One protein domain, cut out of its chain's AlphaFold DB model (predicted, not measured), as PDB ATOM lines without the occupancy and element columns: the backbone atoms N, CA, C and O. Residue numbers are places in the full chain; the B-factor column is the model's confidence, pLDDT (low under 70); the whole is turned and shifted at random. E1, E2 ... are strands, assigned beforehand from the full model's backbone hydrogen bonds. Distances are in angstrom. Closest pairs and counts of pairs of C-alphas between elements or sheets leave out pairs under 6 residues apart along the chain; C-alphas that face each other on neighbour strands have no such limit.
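What this domain is: This is residues 29 to 104 of the 106 residues of an uncharacterized protein of Heterorhabditis bacteriophora (UniProt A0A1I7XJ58). Look for a twisted four-strand antiparallel sheet, order E2, E1, E4, E3, with a small hairpin, E5 and E6, near the end where E3 turns into E4. The 76 printed residues hold six named strands, E1 to E6 along the chain, with 35 residues: all strand, under half. It is compact, radius of gyration of the C-alphas 13.0 A, spanning 42 by 23 by 17 A.

Where its parts are: Find E1 at C-alpha 36, (8.729, 3.298, -7.292); it runs 21.7 A to residue 43. E2 is residues 52 to 56, E3 60 to 65, E4 70 to 75, E5 89 to 94. E6, residues 100 to 103, ends at (-15.063, 5.120, -12.981).

How they stand to each other: Within hydrogen-bond range are N 38 and O 54, 2.9 A, in hairpin E1 and E2; N 43 and O 71, 2.8 A, between E1 and E4; N 63 and O 72, 2.8 A, in hairpin E3 and E4; N 90 and O 102, 3.0 A, in hairpin E5 and E6. The closest C-alphas of E3 and E6, Asp 65 and Lys 103, are 5.3 A apart.

The domain as a whole: The farthest C-alphas, Gly 33 and Asn 98, are 42.6 A apart. The printed part has no cut; residues 76 to 88 make the long link. Residues 30 to 35, 46 to 51, 78 to 88 and 104 have pLDDT under 70.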
ATOM      1  N   GLU A  29      15.381   5.478 -10.001       73.31
ATOM      2  CA  GLU A  29      14.781   6.568  -9.234       73.31
ATOM      3  C   GLU A  29      14.005   7.513 -10.161       73.31
ATOM      4  O   GLU A  29      14.441   7.805 -11.279       73.31
ATOM      5  N   ASN A  30      12.840   7.969  -9.702       66.44
ATOM      6  CA  ASN A  30      12.103   9.046 -10.346       66.44
ATOM      7  C   ASN A  30      12.772  10.413 -10.109       66.44
ATOM      8  O   ASN A  30      13.812  10.518  -9.457       66.44
ATOM      9  N   THR A  31      12.161  11.478 -10.630       66.56
ATOM     10  CA  THR A  31      12.629  12.867 -10.476       66.56
ATOM     11  C   THR A  31      12.752  13.324  -9.022       66.56
ATOM     12  O   THR A  31      13.573  14.193  -8.736       66.56
ATOM     13  N   ASP A  32      12.012  12.691  -8.111       66.19
ATOM     14  CA  ASP A  32      12.042  12.938  -6.667       66.19
ATOM     15  C   ASP A  32      13.020  12.015  -5.907       66.19
ATOM     16  O   ASP A  32      13.040  12.002  -4.672       66.19
ATOM     17  N   GLY A  33      13.832  11.216  -6.613       62.66
ATOM     18  CA  GLY A  33      14.803  10.291  -6.015       62.66
ATOM     19  C   GLY A  33      14.183   9.015  -5.430       62.66
ATOM     20  O   GLY A  33      14.832   8.294  -4.675       62.66
ATOM     21  N   ARG A  34      12.913   8.719  -5.726       66.00
ATOM     22  CA  ARG A  34      12.195   7.536  -5.232       66.00
ATOM     23  C   ARG A  34      12.211   6.429  -6.280       66.00
ATOM     24  O   ARG A  34      11.792   6.620  -7.416       66.00
ATOM     25  N   SER A  35      12.640   5.232  -5.888       64.56
ATOM     26  CA  SER A  35      12.459   4.020  -6.694       64.56
ATOM     27  C   SER A  35      11.049   3.468  -6.459       64.56
ATOM     28  O   SER A  35      10.768   2.889  -5.407       64.56
ATOM     29  N   LEU A  36      10.136   3.694  -7.410       73.88
ATOM     30  CA  LEU A  36       8.729   3.298  -7.292       73.88
ATOM     31  C   LEU A  36       8.432   2.069  -8.150       73.88
ATOM     32  O   LEU A  36       8.515   2.090  -9.379       73.88
ATOM     33  N   SER A  37       8.058   0.982  -7.474       81.62
ATOM     34  CA  SER A  37       7.467  -0.193  -8.110       81.62
ATOM     35  C   SER A  37       6.028  -0.362  -7.640       81.62
ATOM     36  O   SER A  37       5.762  -0.389  -6.439       81.62
ATOM     37  N   CYS A  38       5.096  -0.456  -8.585       80.19
ATOM     38  CA  CYS A  38       3.671  -0.570  -8.300       80.19
ATOM     39  C   CYS A  38       3.136  -1.905  -8.796       80.19
ATOM     40  O   CYS A  38       3.566  -2.437  -9.825       80.19
ATOM     41  N   TYR A  39       2.154  -2.427  -8.069       81.25
ATOM     42  CA  TYR A  39       1.343  -3.524  -8.564       81.25
ATOM     43  C   TYR A  39       0.454  -3.014  -9.697       81.25
ATOM     44  O   TYR A  39      -0.333  -2.092  -9.489       81.25
ATOM     45  N   THR A  40       0.558  -3.625 -10.871       83.56
ATOM     46  CA  THR A  40      -0.348  -3.396 -11.997       83.56
ATOM     47  C   THR A  40      -1.303  -4.561 -12.134       83.56
ATOM     48  O   THR A  40      -0.877  -5.719 -12.110       83.56
ATOM     49  N   CYS A  41      -2.596  -4.264 -12.258       84.56
ATOM     50  CA  CYS A  41      -3.613  -5.283 -12.498       84.56
ATOM     51  C   CYS A  41      -4.977  -4.674 -12.867       84.56
ATOM     52  O   CYS A  41      -5.246  -3.500 -12.599       84.56
ATOM     53  N   LEU A  42      -5.833  -5.516 -13.450       84.56
ATOM     54  CA  LEU A  42      -7.245  -5.269 -13.741       84.56
ATOM     55  C   LEU A  42      -8.046  -6.488 -13.254       84.56
ATOM     56  O   LEU A  42      -7.869  -7.582 -13.787       84.56
ATOM     57  N   GLY A  43      -8.880  -6.317 -12.230       84.00
ATOM     58  CA  GLY A  43      -9.664  -7.384 -11.590       84.00
ATOM     59  C   GLY A  43     -11.172  -7.138 -11.680       84.00
ATOM     60  O   GLY A  43     -11.593  -5.988 -11.753       84.00
ATOM     61  N   ARG A  44     -11.973  -8.213 -11.677       80.38
ATOM     62  CA  ARG A  44     -13.442  -8.205 -11.892       80.38
ATOM     63  C   ARG A  44     -14.290  -8.611 -10.680       80.38
ATOM     64  O   ARG A  44     -15.454  -8.966 -10.824       80.38
ATOM     65  N   ASP A  45     -13.698  -8.628  -9.501       73.69
ATOM     66  CA  ASP A  45     -14.384  -9.003  -8.262       73.69
ATOM     67  C   ASP A  45     -13.977  -8.101  -7.089       73.69
ATOM     68  O   ASP A  45     -14.156  -8.470  -5.932       73.69
ATOM     69  N   GLN A  46     -13.375  -6.941  -7.390       62.91
ATOM     70  CA  GLN A  46     -12.808  -5.952  -6.455       62.91
ATOM     71  C   GLN A  46     -11.767  -6.479  -5.435       62.91
ATOM     72  O   GLN A  46     -11.122  -5.689  -4.738       62.91
ATOM     73  N   ILE A  47     -11.563  -7.793  -5.354       65.06
ATOM     74  CA  ILE A  47     -10.799  -8.494  -4.317       65.06
ATOM     75  C   ILE A  47      -9.523  -9.066  -4.929       65.06
ATOM     76  O   ILE A  47      -8.422  -8.872  -4.403       65.06
ATOM     77  N   ASN A  48      -9.658  -9.734  -6.071       63.88
ATOM     78  CA  ASN A  48      -8.585 -10.412  -6.763       63.88
ATOM     79  C   ASN A  48      -8.181  -9.605  -7.993       63.88
ATOM     80  O   ASN A  48      -8.912  -9.397  -8.956       63.88
ATOM     81  N   CYS A  49      -6.946  -9.138  -7.942       69.88
ATOM     82  CA  CYS A  49      -6.306  -8.411  -9.017       69.88
ATOM     83  C   CYS A  49      -4.922  -9.059  -9.131       69.88
ATOM     84  O   CYS A  49      -4.008  -8.718  -8.374       69.88
ATOM     85  N   GLU A  50      -4.838 -10.130  -9.931       58.88
ATOM     86  CA  GLU A  50      -3.608 -10.910 -10.128       58.88
ATOM     87  C   GLU A  50      -2.523 -10.066 -10.812       58.88
ATOM     88  O   GLU A  50      -2.809  -9.153 -11.583       58.88
ATOM     89  N   ARG A  51      -1.269 -10.309 -10.416       65.69
ATOM     90  CA  ARG A  51      -0.292  -9.253 -10.115       65.69
ATOM     91  C   ARG A  51       0.915  -9.287 -11.052       65.69
ATOM     92  O   ARG A  51       1.547 -10.330 -11.196       65.69
ATOM     93  N   GLY A  52       1.322  -8.118 -11.544       70.44
ATOM     94  CA  GLY A  52       2.695  -7.835 -11.967       70.44
ATOM     95  C   GLY A  52       3.259  -6.651 -11.183       70.44
ATOM     96  O   GLY A  52       2.535  -5.704 -10.895       70.44
ATOM     97  N   LEU A  53       4.540  -6.694 -10.811       77.81
ATOM     98  CA  LEU A  53       5.259  -5.505 -10.340       77.81
ATOM     99  C   LEU A  53       5.923  -4.829 -11.535       77.81
ATOM    100  O   LEU A  53       6.725  -5.451 -12.247       77.81
ATOM    101  N   THR A  54       5.624  -3.549 -11.728       83.94
ATOM    102  CA  THR A  54       6.261  -2.705 -12.742       83.94
ATOM    103  C   THR A  54       6.955  -1.517 -12.092       83.94
ATOM    104  O   THR A  54       6.568  -1.104 -11.004       83.94
ATOM    105  N   CYS A  55       7.961  -0.969 -12.766       82.06
ATOM    106  CA  CYS A  55       8.578   0.294 -12.370       82.06
ATOM    107  C   CYS A  55       7.748   1.459 -12.910       82.06
ATOM    108  O   CYS A  55       7.349   1.428 -14.075       82.06
ATOM    109  N   CYS A  56       7.499   2.462 -12.075       78.81
ATOM    110  CA  CYS A  56       6.732   3.655 -12.421       78.81
ATOM    111  C   CYS A  56       7.625   4.896 -12.364       78.81
ATOM    112  O   CYS A  56       8.548   4.953 -11.557       78.81
ATOM    113  N   MET A  57       7.344   5.875 -13.228       76.62
ATOM    114  CA  MET A  57       8.031   7.171 -13.198       76.62
ATOM    115  C   MET A  57       7.449   8.115 -12.141       76.62
ATOM    116  O   MET A  57       8.201   8.903 -11.599       76.62
ATOM    117  N   GLY A  58       6.150   8.032 -11.843       77.75
ATOM    118  CA  GLY A  58       5.506   8.794 -10.770       77.75
ATOM    119  C   GLY A  58       4.935   7.872  -9.693       77.75
ATOM    120  O   GLY A  58       5.534   6.854  -9.341       77.75
ATOM    121  N   SER A  59       3.734   8.185  -9.205       78.38
ATOM    122  CA  SER A  59       3.062   7.463  -8.112       78.38
ATOM    123  C   SER A  59       2.333   6.170  -8.532       78.38
ATOM    124  O   SER A  59       2.015   5.935  -9.701       78.38
ATOM    125  N   CYS A  60       2.003   5.327  -7.543       79.94
ATOM    126  CA  CYS A  60       1.037   4.236  -7.706       79.94
ATOM    127  C   CYS A  60      -0.394   4.755  -7.548       79.94
ATOM    128  O   CYS A  60      -0.651   5.567  -6.662       79.94
ATOM    129  N   PHE A  61      -1.338   4.199  -8.306       81.62
ATOM    130  CA  PHE A  61      -2.764   4.412  -8.070       81.62
ATOM    131  C   PHE A  61      -3.510   3.094  -7.863       81.62
ATOM    132  O   PHE A  61      -3.132   2.037  -8.382       81.62
ATOM    133  N   LYS A  62      -4.617   3.184  -7.130       83.06
ATOM    134  CA  LYS A  62      -5.665   2.168  -7.060       83.06
ATOM    135  C   LYS A  62      -6.988   2.848  -7.385       83.06
ATOM    136  O   LYS A  62      -7.289   3.901  -6.839       83.06
ATOM    137  N   LEU A  63      -7.774   2.219  -8.243       83.81
ATOM    138  CA  LEU A  63      -9.107   2.659  -8.613       83.81
ATOM    139  C   LEU A  63     -10.079   1.505  -8.377       83.81
ATOM    140  O   LEU A  63      -9.822   0.389  -8.825       83.81
ATOM    141  N   VAL A  64     -11.169   1.770  -7.660       84.69
ATOM    142  CA  VAL A  64     -12.270   0.820  -7.472       84.69
ATOM    143  C   VAL A  64     -13.507   1.389  -8.147       84.69
ATOM    144  O   VAL A  64     -13.927   2.505  -7.847       84.69
ATOM    145  N   ASP A  65     -14.058   0.619  -9.070       85.00
ATOM    146  CA  ASP A  65     -15.297   0.894  -9.772       85.00
ATOM    147  C   ASP A  65     -16.386  -0.001  -9.183       85.00
ATOM    148  O   ASP A  65     -16.454  -1.199  -9.465       85.00
ATOM    149  N   LEU A  66     -17.190   0.590  -8.299       84.56
ATOM    150  CA  LEU A  66     -18.266  -0.101  -7.592       84.56
ATOM    151  C   LEU A  66     -19.446  -0.425  -8.514       84.56
ATOM    152  O   LEU A  66     -20.137  -1.409  -8.274       84.56
ATOM    153  N   ASP A  67     -19.660   0.377  -9.558       86.38
ATOM    154  CA  ASP A  67     -20.770   0.186 -10.497       86.38
ATOM    155  C   ASP A  67     -20.538  -1.053 -11.378       86.38
ATOM    156  O   ASP A  67     -21.487  -1.703 -11.818       86.38
ATOM    157  N   HIS A  68     -19.268  -1.398 -11.613       87.50
ATOM    158  CA  HIS A  68     -18.858  -2.477 -12.515       87.50
ATOM    159  C   HIS A  68     -18.082  -3.618 -11.841       87.50
ATOM    160  O   HIS A  68     -17.513  -4.458 -12.549       87.50
ATOM    161  N   ASP A  69     -18.032  -3.640 -10.507       86.06
ATOM    162  CA  ASP A  69     -17.284  -4.609  -9.695       86.06
ATOM    163  C   ASP A  69     -15.807  -4.759 -10.092       86.06
ATOM    164  O   ASP A  69     -15.234  -5.853 -10.123       86.06
ATOM    165  N   LEU A  70     -15.154  -3.642 -10.402       85.88
ATOM    166  CA  LEU A  70     -13.833  -3.643 -11.014       85.88
ATOM    167  C   LEU A  70     -12.790  -2.941 -10.143       85.88
ATOM    168  O   LEU A  70     -13.043  -1.934  -9.493       85.88
ATOM    169  N   ILE A  71     -11.578  -3.489 -10.127       86.19
ATOM    170  CA  ILE A  71     -10.418  -2.885  -9.469       86.19
ATOM    171  C   ILE A  71      -9.281  -2.737 -10.472       86.19
ATOM    172  O   ILE A  71      -8.929  -3.681 -11.178       86.19
ATOM    173  N   VAL A  72      -8.676  -1.555 -10.506       86.19
ATOM    174  CA  VAL A  72      -7.491  -1.256 -11.312       86.19
ATOM    175  C   VAL A  72      -6.376  -0.793 -10.397       86.19
ATOM    176  O   VAL A  72      -6.595   0.010  -9.492       86.19
ATOM    177  N   LYS A  73      -5.164  -1.279 -10.638       85.56
ATOM    178  CA  LYS A  73      -3.950  -0.738 -10.024       85.56
ATOM    179  C   LYS A  73      -2.934  -0.430 -11.110       85.56
ATOM    180  O   LYS A  73      -2.831  -1.192 -12.076       85.56
ATOM    181  N   GLY A  74      -2.181   0.651 -10.958       83.69
ATOM    182  CA  GLY A  74      -1.172   1.015 -11.945       83.69
ATOM    183  C   GLY A  74      -0.276   2.182 -11.555       83.69
ATOM    184  O   GLY A  74      -0.201   2.552 -10.385       83.69
ATOM    185  N   CYS A  75       0.419   2.722 -12.558       82.19
ATOM    186  CA  CYS A  75       1.308   3.878 -12.448       82.19
ATOM    187  C   CYS A  75       0.625   5.147 -12.960       82.19
ATOM    188  O   CYS A  75      -0.062   5.100 -13.982       82.19
ATOM    189  N   VAL A  76       0.927   6.283 -12.341       78.75
ATOM    190  CA  VAL A  76       0.812   7.603 -12.969       78.75
ATOM    191  C   VAL A  76       2.200   8.124 -13.349       78.75
ATOM    192  O   VAL A  76       3.211   7.709 -12.781       78.75
ATOM    193  N   ASN A  77       2.252   8.994 -14.361       73.19
ATOM    194  CA  ASN A  77       3.506   9.604 -14.823       73.19
ATOM    195  C   ASN A  77       3.916  10.822 -13.985       73.19
ATOM    196  O   ASN A  77       5.086  11.180 -13.990       73.19
ATOM    197  N   GLU A  78       2.960  11.454 -13.306       69.69
ATOM    198  CA  GLU A  78       3.200  12.588 -12.418       69.69
ATOM    199  C   GLU A  78       3.241  12.106 -10.966       69.69
ATOM    200  O   GLU A  78       2.543  11.157 -10.593       69.69
ATOM    201  N   ASP A  79       4.057  12.761 -10.147       62.31
ATOM    202  CA  ASP A  79       4.064  12.557  -8.704       62.31
ATOM    203  C   ASP A  79       2.781  13.167  -8.121       62.31
ATOM    204  O   ASP A  79       2.662  14.374  -7.906       62.31
ATOM    205  N   GLU A  80       1.763  12.328  -7.929       63.53
ATOM    206  CA  GLU A  80       0.527  12.721  -7.253       63.53
ATOM    207  C   GLU A  80       0.623  12.412  -5.755       63.53
ATOM    208  O   GLU A  80       0.965  11.292  -5.364       63.53
ATOM    209  N   GLU A  81       0.329  13.430  -4.941       56.03
ATOM    210  CA  GLU A  81       0.607  13.497  -3.497       56.03
ATOM    211  C   GLU A  81      -0.210  12.485  -2.669       56.03
ATOM    212  O   GLU A  81       0.266  12.000  -1.645       56.03
ATOM    213  N   ASP A  82      -1.384  12.075  -3.162       52.47
ATOM    214  CA  ASP A  82      -2.372  11.353  -2.348       52.47
ATOM    215  C   ASP A  82      -2.626   9.894  -2.770       52.47
ATOM    216  O   ASP A  82      -3.557   9.262  -2.272       52.47
ATOM    217  N   ALA A  83      -1.856   9.332  -3.716       52.81
ATOM    218  CA  ALA A  83      -2.120   8.011  -4.338       52.81
ATOM    219  C   ALA A  83      -3.539   7.851  -4.945       52.81
ATOM    220  O   ALA A  83      -3.914   6.790  -5.458       52.81
ATOM    221  N   SER A  84      -4.323   8.926  -4.908       53.97
ATOM    222  CA  SER A  84      -5.650   9.059  -5.454       53.97
ATOM    223  C   SER A  84      -5.507   9.782  -6.781       53.97
ATOM    224  O   SER A  84      -5.359  11.000  -6.824       53.97
ATOM    225  N   MET A  85      -5.486   9.000  -7.854       56.06
ATOM    226  CA  MET A  85      -5.419   9.497  -9.223       56.06
ATOM    227  C   MET A  85      -6.354  10.715  -9.396       56.06
ATOM    228  O   MET A  85      -7.562  10.589  -9.172       56.06
ATOM    229  N   LYS A  86      -5.856  11.889  -9.814       57.53
ATOM    230  CA  LYS A  86      -6.721  13.039 -10.176       57.53
ATOM    231  C   LYS A  86      -7.720  12.651 -11.268       57.53
ATOM    232  O   LYS A  86      -8.832  13.181 -11.336       57.53
ATOM    233  N   VAL A  87      -7.328  11.702 -12.116       61.38
ATOM    234  CA  VAL A  87      -8.149  11.122 -13.176       61.38
ATOM    235  C   VAL A  87      -9.092  10.073 -12.584       61.38
ATOM    236  O   VAL A  87      -8.677   8.999 -12.173       61.38
ATOM    237  N   ARG A  88     -10.392  10.372 -12.569       68.31
ATOM    238  CA  ARG A  88     -11.429   9.482 -12.011       68.31
ATOM    239  C   ARG A  88     -12.065   8.552 -13.038       68.31
ATOM    240  O   ARG A  88     -12.871   7.709 -12.668       68.31
ATOM    241  N   THR A  89     -11.711   8.704 -14.309       75.19
ATOM    242  CA  THR A  89     -12.257   7.898 -15.399       75.19
ATOM    243  C   THR A  89     -11.111   7.401 -16.254       75.19
ATOM    244  O   THR A  89     -10.379   8.204 -16.832       75.19
ATOM    245  N   LEU A  90     -10.950   6.086 -16.339       77.81
ATOM    246  CA  LEU A  90      -9.971   5.481 -17.235       77.81
ATOM    247  C   LEU A  90     -10.593   5.313 -18.623       77.81
ATOM    248  O   LEU A  90     -11.772   4.980 -18.751       77.81
ATOM    249  N   ASP A  91      -9.795   5.509 -19.672       81.44
ATOM    250  CA  ASP A  91     -10.223   5.281 -21.058       81.44
ATOM    251  C   ASP A  91     -10.200   3.784 -21.408       81.44
ATOM    252  O   ASP A  91      -9.482   3.322 -22.291       81.44
ATOM    253  N   ILE A  92     -10.950   3.001 -20.634       81.38
ATOM    254  CA  ILE A  92     -11.086   1.554 -20.774       81.38
ATOM    255  C   ILE A  92     -12.564   1.263 -20.997       81.38
ATOM    256  O   ILE A  92     -13.379   1.468 -20.098       81.38
ATOM    257  N   ASN A  93     -12.896   0.777 -22.192       84.75
ATOM    258  CA  ASN A  93     -14.265   0.407 -22.538       84.75
ATOM    259  C   ASN A  93     -14.613  -0.974 -21.974       84.75
ATOM    260  O   ASN A  93     -13.956  -1.977 -22.275       84.75
ATOM    261  N   LEU A  94     -15.689  -1.032 -21.198       84.69
ATOM    262  CA  LEU A  94     -16.196  -2.245 -20.573       84.69
ATOM    263  C   LEU A  94     -17.184  -2.949 -21.510       84.69
ATOM    264  O   LEU A  94     -18.353  -2.577 -21.613       84.69
ATOM    265  N   TYR A  95     -16.735  -4.006 -22.194       84.38
ATOM    266  CA  TYR A  95     -17.579  -4.731 -23.159       84.38
ATOM    267  C   TYR A  95     -18.826  -5.380 -22.529       84.38
ATOM    268  O   TYR A  95     -19.794  -5.662 -23.227       84.38
ATOM    269  N   TRP A  96     -18.799  -5.640 -21.217       83.31
ATOM    270  CA  TRP A  96     -19.896  -6.253 -20.460       83.31
ATOM    271  C   TRP A  96     -20.850  -5.229 -19.838       83.31
ATOM    272  O   TRP A  96     -21.886  -5.614 -19.309       83.31
ATOM    273  N   ALA A  97     -20.520  -3.940 -19.934       84.75
ATOM    274  CA  ALA A  97     -21.322  -2.826 -19.446       84.75
ATOM    275  C   ALA A  97     -21.600  -1.835 -20.587       84.75
ATOM    276  O   ALA A  97     -21.377  -0.643 -20.460       84.75
ATOM    277  N   ASN A  98     -22.016  -2.336 -21.756       86.81
ATOM    278  CA  ASN A  98     -22.431  -1.518 -22.905       86.81
ATOM    279  C   ASN A  98     -21.418  -0.433 -23.354       86.81
ATOM    280  O   ASN A  98     -21.804   0.632 -23.834       86.81
ATOM    281  N   GLY A  99     -20.115  -0.687 -23.194       84.00
ATOM    282  CA  GLY A  99     -19.074   0.280 -23.550       84.00
ATOM    283  C   GLY A  99     -18.921   1.433 -22.557       84.00
ATOM    284  O   GLY A  99     -18.262   2.421 -22.882       84.00
ATOM    285  N   GLU A 100     -19.499   1.323 -21.360       86.75
ATOM    286  CA  GLU A 100     -19.215   2.245 -20.267       86.75
ATOM    287  C   GLU A 100     -17.722   2.266 -19.938       86.75
ATOM    288  O   GLU A 100     -16.980   1.307 -20.178       86.75
ATOM    289  N   LYS A 101     -17.275   3.408 -19.416       86.12
ATOM    290  CA  LYS A 101     -15.893   3.607 -18.993       86.12
ATOM    291  C   LYS A 101     -15.750   3.299 -17.517       86.12
ATOM    292  O   LYS A 101     -16.657   3.590 -16.739       86.12
ATOM    293  N   VAL A 102     -14.573   2.806 -17.151       83.19
ATOM    294  CA  VAL A 102     -14.194   2.587 -15.755       83.19
ATOM    295  C   VAL A 102     -14.205   3.908 -14.987       83.19
ATOM    296  O   VAL A 102     -13.523   4.857 -15.389       83.19
ATOM    297  N   LYS A 103     -14.936   3.957 -13.873       82.69
ATOM    298  CA  LYS A 103     -15.063   5.120 -12.981       82.69
ATOM    299  C   LYS A 103     -14.526   4.779 -11.596       82.69
ATOM    300  O   LYS A 103     -14.807   3.722 -11.053       82.69
ATOM    301  N   GLY A 104     -13.742   5.675 -11.016       68.69
ATOM    302  CA  GLY A 104     -13.148   5.498  -9.698       68.69
ATOM    303  C   GLY A 104     -13.956   6.145  -8.587       68.69
ATOM    304  O   GLY A 104     -14.229   7.345  -8.641       68.69
TER     305      GLY A 104